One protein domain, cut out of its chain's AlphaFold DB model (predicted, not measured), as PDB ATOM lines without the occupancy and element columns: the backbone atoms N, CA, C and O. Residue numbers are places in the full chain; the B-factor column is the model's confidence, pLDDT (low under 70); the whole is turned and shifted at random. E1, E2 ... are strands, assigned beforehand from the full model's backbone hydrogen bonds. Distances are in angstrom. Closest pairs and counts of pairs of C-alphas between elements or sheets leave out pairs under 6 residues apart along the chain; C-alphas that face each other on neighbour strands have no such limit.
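Overview. This is residues 144 to 276 of the 963 residues of the protein "4Fe-4S ferredoxin-type domain-containing protein" of Candidatus Pacearchaeota archaeon CG1_02_31_27 (UniProt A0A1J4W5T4). Two strongly twisted sheets form a sandwich, strands crossed at 45 degrees, with little regular structure: nine named strands hold 53 of 133 printed residues. One sheet runs E4 E3 E2 E6 E9, the other E5 E1 E7 E8, both antiparallel; the class is all strand. The whole is compact, radius of gyration of the C-alphas 14.2 A, spanning 40 by 38 by 26 A.

Arrangement. E1, residues 147 to 154, is the antiparallel neighbour of E7, residues 239 to 246; N 149 and O 244 are within hydrogen-bond range, 2.9 A. Closest between E4, residues 186 to 188, and E5, residues 213 to 216, are the C-alphas of Leu 186 and Trp 213, 6.3 A.

Along the chain. E1 runs 23.7 A from C-alpha 147 at (170.019, 201.353, 115.378). E2 is residues 158 to 164, E3 174 to 180, E6 227 to 232, E8 255 to 261. E9, residues 269 to 271, ends at (182.021, 196.520, 104.442).

Size, cuts and confidence. The printed part has no cut. The link E4 to E5 is long, 24 residues. Residues 200 to 211 are among those with pLDDT under 70.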
ATOM      1  N   SER A 144     173.220 198.385 121.917       75.38
ATOM      2  CA  SER A 144     171.778 198.583 122.112       75.38
ATOM      3  C   SER A 144     171.213 199.952 121.756       75.38
ATOM      4  O   SER A 144     170.028 200.035 121.421       75.38
ATOM      5  N   ASP A 145     172.027 201.002 121.846       82.50
ATOM      6  CA  ASP A 145     171.541 202.389 121.876       82.50
ATOM      7  C   ASP A 145     171.692 203.099 120.515       82.50
ATOM      8  O   ASP A 145     171.282 204.246 120.351       82.50
ATOM      9  N   LEU A 146     172.241 202.395 119.518       90.00
ATOM     10  CA  LEU A 146     172.284 202.798 118.115       90.00
ATOM     11  C   LEU A 146     171.593 201.734 117.251       90.00
ATOM     12  O   LEU A 146     171.751 200.531 117.457       90.00
ATOM     13  N   PHE A 147     170.823 202.186 116.267       88.38
ATOM     14  CA  PHE A 147     170.019 201.353 115.378       88.38
ATOM     15  C   PHE A 147     170.661 201.335 113.996       88.38
ATOM     16  O   PHE A 147     170.674 202.359 113.313       88.38
ATOM     17  N   TRP A 148     171.195 200.176 113.615       91.12
ATOM     18  CA  TRP A 148     172.020 199.982 112.424       91.12
ATOM     19  C   TRP A 148     171.238 199.395 111.249       91.12
ATOM     20  O   TRP A 148     170.357 198.544 111.422       91.12
ATOM     21  N   TYR A 149     171.587 199.845 110.047       90.69
ATOM     22  CA  TYR A 149     170.913 199.495 108.804       90.69
ATOM     23  C   TYR A 149     171.917 199.313 107.663       90.69
ATOM     24  O   TYR A 149     172.950 199.984 107.614       90.69
ATOM     25  N   LEU A 150     171.569 198.423 106.733       92.00
ATOM     26  CA  LEU A 150     172.244 198.225 105.456       92.00
ATOM     27  C   LEU A 150     171.292 198.608 104.316       92.00
ATOM     28  O   LEU A 150     170.214 198.026 104.167       92.00
ATOM     29  N   GLU A 151     171.715 199.570 103.506       90.88
ATOM     30  CA  GLU A 151     171.130 199.900 102.208       90.88
ATOM     31  C   GLU A 151     171.941 199.221 101.102       90.88
ATOM     32  O   GLU A 151     173.171 199.169 101.161       90.88
ATOM     33  N   LEU A 152     171.233 198.704 100.098       89.81
ATOM     34  CA  LEU A 152     171.787 198.230  98.836       89.81
ATOM     35  C   LEU A 152     171.051 198.986  97.723       89.81
ATOM     36  O   LEU A 152     169.821 198.986  97.724       89.81
ATOM     37  N   ASP A 153     171.774 199.610  96.793       88.75
ATOM     38  CA  ASP A 153     171.201 200.257  95.600       88.75
ATOM     39  C   ASP A 153     171.967 199.843  94.333       88.75
ATOM     40  O   ASP A 153     173.133 199.463  94.385       88.75
ATOM     41  N   SER A 154     171.309 199.892  93.177       86.12
ATOM     42  CA  SER A 154     171.904 199.689  91.850       86.12
ATOM     43  C   SER A 154     170.961 200.219  90.773       86.12
ATOM     44  O   SER A 154     169.773 200.431  91.007       86.12
ATOM     45  N   ASN A 155     171.436 200.378  89.538       83.62
ATOM     46  CA  ASN A 155     170.603 200.824  88.421       83.62
ATOM     47  C   ASN A 155     169.480 199.829  88.024       83.62
ATOM     48  O   ASN A 155     168.450 200.274  87.512       83.62
ATOM     49  N   LYS A 156     169.615 198.527  88.323       83.00
ATOM     50  CA  LYS A 156     168.658 197.443  87.997       83.00
ATOM     51  C   LYS A 156     168.183 196.688  89.248       83.00
ATOM     52  O   LYS A 156     168.825 196.755  90.292       83.00
ATOM     53  N   ALA A 157     167.091 195.928  89.128       86.81
ATOM     54  CA  ALA A 157     166.789 194.837  90.055       86.81
ATOM     55  C   ALA A 157     167.844 193.716  89.955       86.81
ATOM     56  O   ALA A 157     168.318 193.405  88.861       86.81
ATOM     57  N   MET A 158     168.202 193.098  91.083       87.56
ATOM     58  CA  MET A 158     169.232 192.047  91.164       87.56
ATOM     59  C   MET A 158     169.096 191.203  92.441       87.56
ATOM     60  O   MET A 158     168.372 191.569  93.368       87.56
ATOM     61  N   THR A 159     169.796 190.066  92.497       89.94
ATOM     62  CA  THR A 159     169.903 189.244  93.715       89.94
ATOM     63  C   THR A 159     171.319 189.310  94.265       89.94
ATOM     64  O   THR A 159     172.279 189.089  93.532       89.94
ATOM     65  N   CYS A 160     171.437 189.574  95.561       90.56
ATOM     66  CA  CYS A 160     172.696 189.650  96.282       90.56
ATOM     67  C   CYS A 160     172.763 188.602  97.397       90.56
ATOM     68  O   CYS A 160     171.746 188.215  97.977       90.56
ATOM     69  N   THR A 161     173.969 188.166  97.733       92.50
ATOM     70  CA  THR A 161     174.272 187.420  98.954       92.50
ATOM     71  C   THR A 161     175.124 188.265  99.884       92.50
ATOM     72  O   THR A 161     176.061 188.920  99.434       92.50
ATOM     73  N   ILE A 162     174.820 188.217 101.178       93.56
ATOM     74  CA  ILE A 162     175.630 188.803 102.243       93.56
ATOM     75  C   ILE A 162     176.269 187.645 103.006       93.56
ATOM     76  O   ILE A 162     175.553 186.862 103.634       93.56
ATOM     77  N   SER A 163     177.592 187.525 102.924       92.31
ATOM     78  CA  SER A 163     178.392 186.541 103.658       92.31
ATOM     79  C   SER A 163     179.017 187.182 104.897       92.31
ATOM     80  O   SER A 163     179.501 188.312 104.824       92.31
ATOM     81  N   TYR A 164     178.979 186.490 106.036       91.94
ATOM     82  CA  TYR A 164     179.530 186.963 107.308       91.94
ATOM     83  C   TYR A 164     179.777 185.809 108.292       91.94
ATOM     84  O   TYR A 164     179.215 184.721 108.168       91.94
ATOM     85  N   LYS A 165     180.604 186.055 109.310       90.19
ATOM     86  CA  LYS A 165     180.840 185.157 110.452       90.19
ATOM     87  C   LYS A 165     180.426 185.903 111.714       90.19
ATOM     88  O   LYS A 165     180.859 187.037 111.883       90.19
ATOM     89  N   THR A 166     179.593 185.319 112.574       85.81
ATOM     90  CA  THR A 166     179.263 185.942 113.867       85.81
ATOM     91  C   THR A 166     180.407 185.755 114.865       85.81
ATOM     92  O   THR A 166     181.192 184.813 114.751       85.81
ATOM     93  N   SER A 167     180.522 186.638 115.860       77.25
ATOM     94  CA  SER A 167     181.642 186.596 116.819       77.25
ATOM     95  C   SER A 167     181.639 185.363 117.743       77.25
ATOM     96  O   SER A 167     182.601 185.132 118.469       77.25
ATOM     97  N   ASP A 168     180.554 184.585 117.747       73.38
ATOM     98  CA  ASP A 168     180.359 183.346 118.508       73.38
ATOM     99  C   ASP A 168     180.360 182.079 117.623       73.38
ATOM    100  O   ASP A 168     180.032 180.991 118.103       73.38
ATOM    101  N   ALA A 169     180.705 182.199 116.333       61.38
ATOM    102  CA  ALA A 169     180.477 181.178 115.309       61.38
ATOM    103  C   ALA A 169     181.353 179.910 115.432       61.38
ATOM    104  O   ALA A 169     182.199 179.620 114.587       61.38
ATOM    105  N   VAL A 170     181.024 179.034 116.385       56.69
ATOM    106  CA  VAL A 170     181.477 177.623 116.423       56.69
ATOM    107  C   VAL A 170     180.898 176.796 115.243       56.69
ATOM    108  O   VAL A 170     181.157 175.600 115.120       56.69
ATOM    109  N   GLY A 171     180.079 177.409 114.374       53.88
ATOM    110  CA  GLY A 171     179.287 176.750 113.325       53.88
ATOM    111  C   GLY A 171     179.648 177.068 111.864       53.88
ATOM    112  O   GLY A 171     179.056 176.447 110.983       53.88
ATOM    113  N   GLY A 172     180.596 177.973 111.597       67.38
ATOM    114  CA  GLY A 172     180.990 178.371 110.235       67.38
ATOM    115  C   GLY A 172     180.160 179.510 109.618       67.38
ATOM    116  O   GLY A 172     179.389 180.180 110.298       67.38
ATOM    117  N   ASP A 173     180.379 179.747 108.325       83.12
ATOM    118  CA  ASP A 173     179.964 180.959 107.607       83.12
ATOM    119  C   ASP A 173     178.439 181.070 107.410       83.12
ATOM    120  O   ASP A 173     177.768 180.129 106.972       83.12
ATOM    121  N   HIS A 174     177.892 182.262 107.664       90.25
ATOM    122  CA  HIS A 174     176.504 182.614 107.380       90.25
ATOM    123  C   HIS A 174     176.389 183.291 106.013       90.25
ATOM    124  O   HIS A 174     177.146 184.206 105.701       90.25
ATOM    125  N   ILE A 175     175.396 182.881 105.217       91.88
ATOM    126  CA  ILE A 175     175.083 183.488 103.917       91.88
ATOM    127  C   ILE A 175     173.585 183.798 103.860       91.88
ATOM    128  O   ILE A 175     172.753 182.890 103.880       91.88
ATOM    129  N   ASP A 176     173.244 185.081 103.751       93.06
ATOM    130  CA  ASP A 176     171.872 185.565 103.578       93.06
ATOM    131  C   ASP A 176     171.625 186.034 102.140       93.06
ATOM    132  O   ASP A 176     172.403 186.805 101.588       93.06
ATOM    133  N   THR A 177     170.522 185.598 101.525       92.69
ATOM    134  CA  THR A 177     170.145 185.990 100.155       92.69
ATOM    135  C   THR A 177     169.087 187.089 100.166       92.69
ATOM    136  O   THR A 177     168.016 186.925 100.762       92.69
ATOM    137  N   VAL A 178     169.357 188.185  99.463       91.69
ATOM    138  CA  VAL A 178     168.542 189.403  99.397       91.69
ATOM    139  C   VAL A 178     168.211 189.706  97.939       91.69
ATOM    140  O   VAL A 178     169.106 189.794  97.105       91.69
ATOM    141  N   THR A 179     166.937 189.909  97.617       89.62
ATOM    142  CA  THR A 179     166.518 190.414  96.302       89.62
ATOM    143  C   THR A 179     166.232 191.906  96.398       89.62
ATOM    144  O   THR A 179     165.454 192.323  97.255       89.62
ATOM    145  N   MET A 180     166.833 192.703  95.516       89.44
ATOM    146  CA  MET A 180     166.500 194.113  95.321       89.44
ATOM    147  C   MET A 180     165.577 194.251  94.110       89.44
ATOM    148  O   MET A 180     165.928 193.839  93.003       89.44
ATOM    149  N   ASN A 181     164.404 194.840  94.323       87.12
ATOM    150  CA  ASN A 181     163.385 195.052  93.296       87.12
ATOM    151  C   ASN A 181     163.643 196.329  92.470       87.12
ATOM    152  O   ASN A 181     164.401 197.215  92.871       87.12
ATOM    153  N   ASP A 182     162.950 196.472  91.332       85.50
ATOM    154  CA  ASP A 182     163.056 197.654  90.452       85.50
ATOM    155  C   ASP A 182     162.711 198.977  91.166       85.50
ATOM    156  O   ASP A 182     163.220 200.036  90.799       85.50
ATOM    157  N   ASP A 183     161.868 198.920  92.201       85.50
ATOM    158  CA  ASP A 183     161.456 200.057  93.029       85.50
ATOM    159  C   ASP A 183     162.373 200.328  94.239       85.50
ATOM    160  O   ASP A 183     162.029 201.159  95.079       85.50
ATOM    161  N   LYS A 184     163.544 199.673  94.289       85.69
ATOM    162  CA  LYS A 184     164.584 199.748  95.340       85.69
ATOM    163  C   LYS A 184     164.187 199.162  96.692       85.69
ATOM    164  O   LYS A 184     164.797 199.463  97.711       85.69
ATOM    165  N   THR A 185     163.174 198.303  96.717       86.12
ATOM    166  CA  THR A 185     162.798 197.582  97.936       86.12
ATOM    167  C   THR A 185     163.597 196.283  98.075       86.12
ATOM    168  O   THR A 185     163.824 195.572  97.091       86.12
ATOM    169  N   LEU A 186     164.043 195.974  99.296       87.44
ATOM    170  CA  LEU A 186     164.875 194.818  99.627       87.44
ATOM    171  C   LEU A 186     164.044 193.709 100.280       87.44
ATOM    172  O   LEU A 186     163.321 193.911 101.260       87.44
ATOM    173  N   VAL A 187     164.190 192.494  99.759       86.19
ATOM    174  CA  VAL A 187     163.507 191.292 100.240       86.19
ATOM    175  C   VAL A 187     164.542 190.248 100.641       86.19
ATOM    176  O   VAL A 187     165.070 189.509  99.813       86.19
ATOM    177  N   LEU A 188     164.827 190.175 101.941       88.81
ATOM    178  CA  LEU A 188     165.593 189.082 102.541       88.81
ATOM    179  C   LEU A 188     164.791 187.773 102.441       88.81
ATOM    180  O   LEU A 188     163.634 187.727 102.862       88.81
ATOM    181  N   THR A 189     165.404 186.721 101.893       86.62
ATOM    182  CA  THR A 189     164.714 185.489 101.465       86.62
ATOM    183  C   THR A 189     164.177 184.664 102.638       86.62
ATOM    184  O   THR A 189     163.052 184.172 102.581       86.62
ATOM    185  N   ASN A 190     164.953 184.530 103.720       82.50
ATOM    186  CA  ASN A 190     164.573 183.772 104.919       82.50
ATOM    187  C   ASN A 190     164.744 184.633 106.192       82.50
ATOM    188  O   ASN A 190     165.621 184.375 107.020       82.50
ATOM    189  N   PRO A 191     163.910 185.672 106.391       76.19
ATOM    190  CA  PRO A 191     164.145 186.708 107.402       76.19
ATOM    191  C   PRO A 191     163.985 186.222 108.851       76.19
ATOM    192  O   PRO A 191     164.342 186.933 109.783       76.19
ATOM    193  N   THR A 192     163.449 185.016 109.061       77.62
ATOM    194  CA  THR A 192     163.357 184.367 110.379       77.62
ATOM    195  C   THR A 192     164.541 183.449 110.699       77.62
ATOM    196  O   THR A 192     164.584 182.921 111.807       77.62
ATOM    197  N   THR A 193     165.459 183.208 109.754       83.69
ATOM    198  CA  THR A 193     166.637 182.335 109.948       83.69
ATOM    199  C   THR A 193     167.971 183.019 109.670       83.69
ATOM    200  O   THR A 193     168.997 182.458 110.039       83.69
ATOM    201  N   SER A 194     167.973 184.212 109.061       88.31
ATOM    202  CA  SER A 194     169.134 185.110 109.076       88.31
ATOM    203  C   SER A 194     169.646 185.281 110.505       88.31
ATOM    204  O   SER A 194     168.838 185.485 111.420       88.31
ATOM    205  N   ALA A 195     170.963 185.228 110.709       90.38
ATOM    206  CA  ALA A 195     171.558 185.496 112.013       90.38
ATOM    207  C   ALA A 195     171.516 187.000 112.324       90.38
ATOM    208  O   ALA A 195     170.930 187.370 113.341       90.38
ATOM    209  N   CYS A 196     171.979 187.867 111.416       91.62
ATOM    210  CA  CYS A 196     172.166 189.297 111.699       91.62
ATOM    211  C   CYS A 196     171.169 190.283 111.074       91.62
ATOM    212  O   CYS A 196     171.185 191.447 111.468       91.62
ATOM    213  N   PHE A 197     170.268 189.870 110.177       91.62
ATOM    214  CA  PHE A 197     169.371 190.800 109.475       91.62
ATOM    215  C   PHE A 197     167.880 190.575 109.787       91.62
ATOM    216  O   PHE A 197     167.414 189.454 109.993       91.62
ATOM    217  N   GLU A 198     167.110 191.665 109.802       86.56
ATOM    218  CA  GLU A 198     165.644 191.692 109.824       86.56
ATOM    219  C   GLU A 198     165.124 192.390 108.554       86.56
ATOM    220  O   GLU A 198     165.529 193.512 108.237       86.56
ATOM    221  N   ASN A 199     164.154 191.777 107.860       73.56
ATOM    222  CA  ASN A 199     163.377 192.466 106.820       73.56
ATOM    223  C   ASN A 199     162.371 193.412 107.490       73.56
ATOM    224  O   ASN A 199     161.202 193.071 107.693       73.56
ATOM    225  N   ARG A 200     162.881 194.558 107.943       66.00
ATOM    226  CA  ARG A 200     162.145 195.516 108.756       66.00
ATOM    227  C   ARG A 200     162.712 196.920 108.574       66.00
ATOM    228  O   ARG A 200     163.506 197.385 109.389       66.00
ATOM    229  N   GLY A 201     162.268 197.585 107.512       58.88
ATOM    230  CA  GLY A 201     162.479 199.018 107.330       58.88
ATOM    231  C   GLY A 201     162.010 199.830 108.546       58.88
ATOM    232  O   GLY A 201     161.278 199.337 109.410       58.88
ATOM    233  N   ASP A 202     162.458 201.083 108.618       55.41
ATOM    234  CA  ASP A 202     162.103 202.003 109.700       55.41
ATOM    235  C   ASP A 202     160.578 202.053 109.924       55.41
ATOM    236  O   ASP A 202     159.803 202.239 108.989       55.41
ATOM    237  N   ILE A 203     160.151 201.920 111.183       52.84
ATOM    238  CA  ILE A 203     158.744 201.950 111.605       52.84
ATOM    239  C   ILE A 203     158.053 203.304 111.331       52.84
ATOM    240  O   ILE A 203     156.824 203.383 111.345       52.84
ATOM    241  N   ASN A 204     158.837 204.352 111.056       54.28
ATOM    242  CA  ASN A 204     158.376 205.681 110.651       54.28
ATOM    243  C   ASN A 204     158.350 205.895 109.129       54.28
ATOM    244  O   ASN A 204     157.792 206.895 108.658       54.28
ATOM    245  N   LEU A 205     158.884 204.947 108.356       55.09
ATOM    246  CA  LEU A 205     158.462 204.726 106.978       55.09
ATOM    247  C   LEU A 205     157.157 203.907 106.984       55.09
ATOM    248  O   LEU A 205     156.768 203.305 107.980       55.09
ATOM    249  N   ASP A 206     156.405 203.975 105.887       51.81
ATOM    250  CA  ASP A 206     155.040 203.438 105.791       51.81
ATOM    251  C   ASP A 206     155.006 201.920 106.092       51.81
ATOM    252  O   ASP A 206     155.537 201.151 105.293       51.81
ATOM    253  N   PRO A 207     154.352 201.453 107.179       49.72
ATOM    254  CA  PRO A 207     154.423 200.058 107.639       49.72
ATOM    255  C   PRO A 207     153.653 199.059 106.751       49.72
ATOM    256  O   PRO A 207     153.397 197.927 107.159       49.72
ATOM    257  N   ASN A 208     153.248 199.486 105.552       47.00
ATOM    258  CA  ASN A 208     152.672 198.661 104.491       47.00
ATOM    259  C   ASN A 208     153.547 198.672 103.223       47.00
ATOM    260  O   ASN A 208     153.063 198.277 102.163       47.00
ATOM    261  N   ARG A 209     154.785 199.178 103.308       51.16
ATOM    262  CA  ARG A 209     155.776 199.145 102.233       51.16
ATOM    263  C   ARG A 209     156.905 198.196 102.567       51.16
ATOM    264  O   ARG A 209     157.280 198.018 103.722       51.16
ATOM    265  N   ASP A 210     157.432 197.634 101.502       52.09
ATOM    266  CA  ASP A 210     158.581 196.756 101.472       52.09
ATOM    267  C   ASP A 210     159.845 197.523 101.912       52.09
ATOM    268  O   ASP A 210     159.969 198.737 101.722       52.09
ATOM    269  N   SER A 211     160.769 196.828 102.576       69.56
ATOM    270  CA  SER A 211     161.874 197.471 103.291       69.56
ATOM    271  C   SER A 211     162.945 197.978 102.325       69.56
ATOM    272  O   SER A 211     163.700 197.182 101.786       69.56
ATOM    273  N   TYR A 212     163.079 199.293 102.146       79.94
ATOM    274  CA  TYR A 212     164.200 199.891 101.392       79.94
ATOM    275  C   TYR A 212     165.579 199.558 101.987       79.94
ATOM    276  O   TYR A 212     166.584 199.584 101.286       79.94
ATOM    277  N   TRP A 213     165.623 199.215 103.276       87.12
ATOM    278  CA  TRP A 213     166.841 198.923 104.026       87.12
ATOM    279  C   TRP A 213     166.657 197.666 104.871       87.12
ATOM    280  O   TRP A 213     165.583 197.444 105.441       87.12
ATOM    281  N   LEU A 214     167.714 196.872 105.013       89.38
ATOM    282  CA  LEU A 214     167.750 195.779 105.977       89.38
ATOM    283  C   LEU A 214     168.149 196.340 107.337       89.38
ATOM    284  O   LEU A 214     169.168 197.018 107.458       89.38
ATOM    285  N   LYS A 215     167.371 196.039 108.377       88.31
ATOM    286  CA  LYS A 215     167.774 196.373 109.741       88.31
ATOM    287  C   LYS A 215     168.753 195.311 110.234       88.31
ATOM    288  O   LYS A 215     168.470 194.117 110.130       88.31
ATOM    289  N   ILE A 216     169.859 195.747 110.822       90.62
ATOM    290  CA  ILE A 216     170.822 194.868 111.485       90.62
ATOM    291  C   ILE A 216     170.357 194.633 112.926       90.62
ATOM    292  O   ILE A 216     169.793 195.518 113.586       90.62
ATOM    293  N   LYS A 217     170.489 193.397 113.404       88.94
ATOM    294  CA  LYS A 217     169.996 193.021 114.728       88.94
ATOM    295  C   LYS A 217     170.857 193.635 115.825       88.94
ATOM    296  O   LYS A 217     172.078 193.637 115.769       88.94
ATOM    297  N   ASN A 218     170.168 194.089 116.867       86.12
ATOM    298  CA  ASN A 218     170.752 194.430 118.157       86.12
ATOM    299  C   ASN A 218     171.054 193.113 118.894       86.12
ATOM    300  O   ASN A 218     170.280 192.661 119.737       86.12
ATOM    301  N   ASP A 219     172.128 192.463 118.456       86.38
ATOM    302  CA  ASP A 219     172.708 191.248 119.018       86.38
ATOM    303  C   ASP A 219     174.231 191.415 118.963       86.38
ATOM    304  O   ASP A 219     174.770 191.761 117.914       86.38
ATOM    305  N   ALA A 220     174.925 191.212 120.087       84.50
ATOM    306  CA  ALA A 220     176.368 191.443 120.195       84.50
ATOM    307  C   ALA A 220     177.183 190.619 119.180       84.50
ATOM    308  O   ALA A 220     178.228 191.074 118.725       84.50
ATOM    309  N   THR A 221     176.665 189.454 118.782       88.56
ATOM    310  CA  THR A 221     177.286 188.534 117.814       88.56
ATOM    311  C   THR A 221     177.382 189.098 116.389       88.56
ATOM    312  O   THR A 221     178.133 188.570 115.567       88.56
ATOM    313  N   CYS A 222     176.658 190.189 116.112       89.81
ATOM    314  CA  CYS A 222     176.607 190.911 114.840       89.81
ATOM    315  C   CYS A 222     177.446 192.204 114.817       89.81
ATOM    316  O   CYS A 222     177.387 192.949 113.842       89.81
ATOM    317  N   TYR A 223     178.217 192.483 115.870       88.50
ATOM    318  CA  TYR A 223     179.117 193.636 115.953       88.50
ATOM    319  C   TYR A 223     180.583 193.194 115.907       88.50
ATOM    320  O   TYR A 223     180.923 192.088 116.318       88.50
ATOM    321  N   ASN A 224     181.464 194.081 115.438       85.06
ATOM    322  CA  ASN A 224     182.884 193.819 115.176       85.06
ATOM    323  C   ASN A 224     183.134 192.706 114.131       85.06
ATOM    324  O   ASN A 224     184.189 192.078 114.143       85.06
ATOM    325  N   ILE A 225     182.186 192.478 113.210       86.69
ATOM    326  CA  ILE A 225     182.295 191.490 112.121       86.69
ATOM    327  C   ILE A 225     182.213 192.156 110.743       86.69
ATOM    328  O   ILE A 225     181.498 193.143 110.571       86.69
ATOM    329  N   TYR A 226     182.920 191.599 109.759       87.25
ATOM    330  CA  TYR A 226     182.840 192.023 108.358       87.25
ATOM    331  C   TYR A 226     181.577 191.482 107.674       87.25
ATOM    332  O   TYR A 226     181.182 190.333 107.888       87.25
ATOM    333  N   TYR A 227     180.994 192.296 106.792       90.69
ATOM    334  CA  TYR A 227     179.915 191.891 105.889       90.69
ATOM    335  C   TYR A 227     180.403 191.964 104.444       90.69
ATOM    336  O   TYR A 227     180.787 193.035 103.976       90.69
ATOM    337  N   ILE A 228     180.366 190.837 103.735       90.75
ATOM    338  CA  ILE A 228     180.792 190.731 102.337       90.75
ATOM    339  C   ILE A 228     179.545 190.615 101.460       90.75
ATOM    340  O   ILE A 228     178.851 189.597 101.483       90.75
ATOM    341  N   VAL A 229     179.242 191.661 100.696       91.25
ATOM    342  CA  VAL A 229     178.111 191.716  99.762       91.25
ATOM    343  C   VAL A 229     178.583 191.301  98.371       91.25
ATOM    344  O   VAL A 229     179.578 191.811  97.871       91.25
ATOM    345  N   SER A 230     177.856 190.392  97.729       88.81
ATOM    346  CA  SER A 230     178.108 189.947  96.355       88.81
ATOM    347  C   SER A 230     176.796 189.933  95.581       88.81
ATOM    348  O   SER A 230     175.855 189.264  96.007       88.81
ATOM    349  N   CYS A 231     176.694 190.671  94.475       86.31
ATOM    350  CA  CYS A 231     175.465 190.758  93.681       86.31
ATOM    351  C   CYS A 231     175.620 190.098  92.306       86.31
ATOM    352  O   CYS A 231     176.564 190.375  91.569       86.31
ATOM    353  N   GLN A 232     174.662 189.241  91.943       72.00
ATOM    354  CA  GLN A 232     174.617 188.555  90.653       72.00
ATOM    355  C   GLN A 232     173.596 189.219  89.721       72.00
ATOM    356  O   GLN A 232     172.410 189.336  90.048       72.00
ATOM    357  N   ALA A 233     174.064 189.617  88.537       58.50
ATOM    358  CA  ALA A 233     173.263 190.166  87.447       58.50
ATOM    359  C   ALA A 233     173.758 189.616  86.097       58.50
ATOM    360  O   ALA A 233     174.951 189.380  85.925       58.50
ATOM    361  N   GLU A 234     172.842 189.401  85.144       55.25
ATOM    362  CA  GLU A 234     173.174 188.825  83.824       55.25
ATOM    363  C   GLU A 234     173.921 189.812  82.904       55.25
ATOM    364  O   GLU A 234     174.726 189.380  82.083       55.25
ATOM    365  N   ASP A 235     173.727 191.124  83.097       54.94
ATOM    366  CA  ASP A 235     174.712 192.137  82.706       54.94
ATOM    367  C   ASP A 235     175.251 192.809  83.973       54.94
ATOM    368  O   ASP A 235     174.459 193.230  84.824       54.94
ATOM    369  N   LEU A 236     176.574 192.968  84.055       56.94
ATOM    370  CA  LEU A 236     177.260 193.652  85.152       56.94
ATOM    371  C   LEU A 236     176.713 195.079  85.304       56.94
ATOM    372  O   LEU A 236     176.744 195.882  84.371       56.94
ATOM    373  N   GLY A 237     176.140 195.364  86.470       58.88
ATOM    374  CA  GLY A 237     175.565 196.658  86.809       58.88
ATOM    375  C   GLY A 237     176.043 197.073  88.187       58.88
ATOM    376  O   GLY A 237     175.820 196.346  89.153       58.88
ATOM    377  N   ASN A 238     176.696 198.230  88.263       76.12
ATOM    378  CA  ASN A 238     177.337 198.690  89.489       76.12
ATOM    379  C   ASN A 238     176.289 198.832  90.608       76.12
ATOM    380  O   ASN A 238     175.200 199.382  90.390       76.12
ATOM    381  N   TYR A 239     176.606 198.316  91.790       85.56
ATOM    382  CA  TYR A 239     175.798 198.409  93.001       85.56
ATOM    383  C   TYR A 239     176.569 199.147  94.098       85.56
ATOM    384  O   TYR A 239     177.793 199.251  94.055       85.56
ATOM    385  N   VAL A 240     175.847 199.691  95.070       89.00
ATOM    386  CA  VAL A 240     176.401 200.385  96.236       89.00
ATOM    387  C   VAL A 240     175.861 199.707  97.484       89.00
ATOM    388  O   VAL A 240     174.667 199.416  97.559       89.00
ATOM    389  N   ALA A 241     176.735 199.459  98.455       91.38
ATOM    390  CA  ALA A 241     176.373 198.949  99.767       91.38
ATOM    391  C   ALA A 241     176.757 199.979 100.838       91.38
ATOM    392  O   ALA A 241     177.912 200.400 100.935       91.38
ATOM    393  N   THR A 242     175.772 200.396 101.634       91.19
ATOM    394  CA  THR A 242     175.889 201.537 102.551       91.19
ATOM    395  C   THR A 242     175.425 201.152 103.949       91.19
ATOM    396  O   THR A 242     174.277 200.752 104.146       91.19
ATOM    397  N   ILE A 243     176.307 201.313 104.936       91.56
ATOM    398  CA  ILE A 243     175.990 201.168 106.358       91.56
ATOM    399  C   ILE A 243     175.742 202.553 106.951       91.56
ATOM    400  O   ILE A 243     176.567 203.466 106.838       91.56
ATOM    401  N   PHE A 244     174.620 202.683 107.646       91.50
ATOM    402  CA  PHE A 244     174.237 203.887 108.367       91.50
ATOM    403  C   PHE A 244     173.487 203.526 109.653       91.50
ATOM    404  O   PHE A 244     173.002 202.405 109.833       91.50
ATOM    405  N   TYR A 245     173.408 204.484 110.569       91.62
ATOM    406  CA  TYR A 245     172.827 204.298 111.895       91.62
ATOM    407  C   TYR A 245     172.004 205.508 112.328       91.62
ATOM    408  O   TYR A 245     172.123 206.604 111.778       91.62
ATOM    409  N   LYS A 246     171.169 205.318 113.350       88.31
ATOM    410  CA  LYS A 246     170.504 206.410 114.068       88.31
ATOM    411  C   LYS A 246     170.353 206.102 115.554       88.31
ATOM    412  O   LYS A 246     170.429 204.950 115.967       88.31
ATOM    413  N   LYS A 247     170.136 207.147 116.348       88.25
ATOM    414  CA  LYS A 247     170.055 207.095 117.816       88.25
ATOM    415  C   LYS A 247     168.703 206.617 118.350       88.25
ATOM    416  O   LYS A 247     168.640 205.927 119.357       88.25
ATOM    417  N   ASP A 248     167.616 206.993 117.685       82.25
ATOM    418  CA  ASP A 248     166.250 206.712 118.134       82.25
ATOM    419  C   ASP A 248     165.450 206.100 116.968       82.25
ATOM    420  O   ASP A 248     165.527 206.619 115.847       82.25
ATOM    421  N   PRO A 249     164.685 205.004 117.171       76.38
ATOM    422  CA  PRO A 249     163.817 204.432 116.141       76.38
ATOM    423  C   PRO A 249     162.771 205.419 115.592       76.38
ATOM    424  O   PRO A 249     162.322 205.218 114.463       76.38
ATOM    425  N   ASP A 250     162.429 206.485 116.322       77.69
ATOM    426  CA  ASP A 250     161.480 207.525 115.909       77.69
ATOM    427  C   ASP A 250     162.131 208.793 115.309       77.69
ATOM    428  O   ASP A 250     161.420 209.659 114.785       77.69
ATOM    429  N   ASP A 251     163.465 208.899 115.299       76.88
ATOM    430  CA  ASP A 251     164.177 210.000 114.629       76.88
ATOM    431  C   ASP A 251     164.292 209.779 113.106       76.88
ATOM    432  O   ASP A 251     164.246 208.659 112.596       76.88
ATOM    433  N   ARG A 252     164.424 210.883 112.368       81.00
ATOM    434  CA  ARG A 252     164.599 210.975 110.911       81.00
ATOM    435  C   ARG A 252     166.016 211.378 110.505       81.00
ATOM    436  O   ARG A 252     166.280 211.482 109.308       81.00
ATOM    437  N   ILE A 253     166.883 211.677 111.469       84.31
ATOM    438  CA  ILE A 253     168.310 211.870 111.232       84.31
ATOM    439  C   ILE A 253     168.958 210.489 111.121       84.31
ATOM    440  O   ILE A 253     168.774 209.629 111.981       84.31
ATOM    441  N   TYR A 254     169.720 210.296 110.049       87.56
ATOM    442  CA  TYR A 254     170.553 209.123 109.819       87.56
ATOM    443  C   TYR A 254     171.995 209.591 109.669       87.56
ATOM    444  O   TYR A 254     172.254 210.641 109.074       87.56
ATOM    445  N   TYR A 255     172.921 208.805 110.193       90.06
ATOM    446  CA  TYR A 255     174.345 209.077 110.165       90.06
ATOM    447  C   TYR A 255     175.035 208.015 109.314       90.06
ATOM    448  O   TYR A 255     174.869 206.817 109.545       90.06
ATOM    449  N   LEU A 256     175.794 208.460 108.315       89.12
ATOM    450  CA  LEU A 256     176.592 207.576 107.474       89.12
ATOM    451  C   LEU A 256     177.747 206.975 108.293       89.12
ATOM    452  O   LEU A 256     178.374 207.685 109.079       89.12
ATOM    453  N   TYR A 257     178.020 205.683 108.102       88.38
ATOM    454  CA  TYR A 257     179.181 204.997 108.681       88.38
ATOM    455  C   TYR A 257     180.162 204.540 107.604       88.38
ATOM    456  O   TYR A 257     181.352 204.818 107.695       88.38
ATOM    457  N   ASN A 258     179.652 203.870 106.569       87.38
ATOM    458  CA  ASN A 258     180.439 203.383 105.441       87.38
ATOM    459  C   ASN A 258     179.579 203.367 104.170       87.38
ATOM    460  O   ASN A 258     178.383 203.091 104.249       87.38
ATOM    461  N   SER A 259     180.169 203.618 103.005       86.94
ATOM    462  CA  SER A 259     179.516 203.448 101.702       86.94
ATOM    463  C   SER A 259     180.559 203.039 100.676       86.94
ATOM    464  O   SER A 259     181.551 203.742 100.499       86.94
ATOM    465  N   VAL A 260     180.342 201.900 100.022       85.19
ATOM    466  CA  VAL A 260     181.271 201.336  99.037       85.19
ATOM    467  C   VAL A 260     180.489 200.978  97.777       85.19
ATOM    468  O   VAL A 260     179.383 200.440  97.861       85.19
ATOM    469  N   ALA A 261     181.055 201.283  96.612       83.88
ATOM    470  CA  ALA A 261     180.489 200.955  95.306       83.88
ATOM    471  C   ALA A 261     181.274 199.812  94.649       83.88
ATOM    472  O   ALA A 261     182.497 199.753  94.755       83.88
ATOM    473  N   SER A 262     180.585 198.919  93.939       75.44
ATOM    474  CA  SER A 262     181.232 197.879  93.141       75.44
ATOM    475  C   SER A 262     181.829 198.483  91.872       75.44
ATOM    476  O   SER A 262     181.126 199.186  91.136       75.44
ATOM    477  N   GLN A 263     183.070 198.126  91.558       65.69
ATOM    478  CA  GLN A 263     183.647 198.386  90.239       65.69
ATOM    479  C   GLN A 263     182.973 197.520  89.155       65.69
ATOM    480  O   GLN A 263     182.255 196.562  89.462       65.69
ATOM    481  N   GLU A 264     183.181 197.859  87.880       53.91
ATOM    482  CA  GLU A 264     182.384 197.325  86.758       53.91
ATOM    483  C   GLU A 264     182.606 195.819  86.486       53.91
ATOM    484  O   GLU A 264     181.830 195.196  85.760       53.91
ATOM    485  N   SER A 265     183.627 195.213  87.100       48.69
ATOM    486  CA  SER A 265     184.077 193.823  86.935       48.69
ATOM    487  C   SER A 265     183.833 192.935  88.173       48.69
ATOM    488  O   SER A 265     184.730 192.254  88.656       48.69
ATOM    489  N   ALA A 266     182.587 192.873  88.657       54.16
ATOM    490  CA  ALA A 266     182.101 191.825  89.578       54.16
ATOM    491  C   ALA A 266     182.893 191.610  90.894       54.16
ATOM    492  O   ALA A 266     183.047 190.476  91.351       54.16
ATOM    493  N   GLY A 267     183.349 192.686  91.538       62.97
ATOM    494  CA  GLY A 267     183.928 192.610  92.883       62.97
ATOM    495  C   GLY A 267     182.894 192.272  93.971       62.97
ATOM    496  O   GLY A 267     181.756 192.756  93.945       62.97
ATOM    497  N   ASN A 268     183.306 191.477  94.964       76.81
ATOM    498  CA  ASN A 268     182.603 191.382  96.246       76.81
ATOM    499  C   ASN A 268     182.912 192.650  97.058       76.81
ATOM    500  O   ASN A 268     184.080 192.970  97.260       76.81
ATOM    501  N   ILE A 269     181.898 193.352  97.559       84.44
ATOM    502  CA  ILE A 269     182.096 194.508  98.439       84.44
ATOM    503  C   ILE A 269     182.284 194.026  99.879       84.44
ATOM    504  O   ILE A 269     181.341 193.508 100.479       84.44
ATOM    505  N   GLN A 270     183.459 194.258 100.465       86.62
ATOM    506  CA  GLN A 270     183.655 194.142 101.911       86.62
ATOM    507  C   GLN A 270     183.277 195.459 102.604       86.62
ATOM    508  O   GLN A 270     183.738 196.535 102.230       86.62
ATOM    509  N   LEU A 271     182.427 195.378 103.626       85.75
ATOM    510  CA  LEU A 271     182.021 196.520 104.442       85.75
ATOM    511  C   LEU A 271     182.783 196.545 105.771       85.75
ATOM    512  O   LEU A 271     182.947 195.501 106.405       85.75
ATOM    513  N   LEU A 272     183.180 197.748 106.208       81.94
ATOM    514  CA  LEU A 272     183.818 197.986 107.508       81.94
ATOM    515  C   LEU A 272     183.016 197.359 108.669       81.94
ATOM    516  O   LEU A 272     181.783 197.473 108.667       81.94
ATOM    517  N   PRO A 273     183.679 196.756 109.679       84.50
ATOM    518  CA  PRO A 273     182.994 196.102 110.786       84.50
ATOM    519  C   PRO A 273     182.138 197.074 111.586       84.50
ATOM    520  O   PRO A 273     182.621 198.108 112.035       84.50
ATOM    521  N   ILE A 274     180.872 196.727 111.822       86.94
ATOM    522  CA  ILE A 274     179.978 197.597 112.591       86.94
ATOM    523  C   ILE A 274     180.379 197.570 114.056       86.94
ATOM    524  O   ILE A 274     180.302 196.529 114.710       86.94
ATOM    525  N   SER A 275     180.784 198.717 114.589       85.00
ATOM    526  CA  SER A 275     181.174 198.831 115.986       85.00
ATOM    527  C   SER A 275     181.028 200.265 116.485       85.00
ATOM    528  O   SER A 275     181.295 201.227 115.761       85.00
ATOM    529  N   ALA A 276     180.576 200.393 117.729       89.56
ATOM    530  CA  ALA A 276     180.415 201.653 118.432       89.56
ATOM    531  C   ALA A 276     180.892 201.480 119.873       89.56
ATOM    532  O   ALA A 276     180.486 200.539 120.553       89.56
TER     533      ALA A 276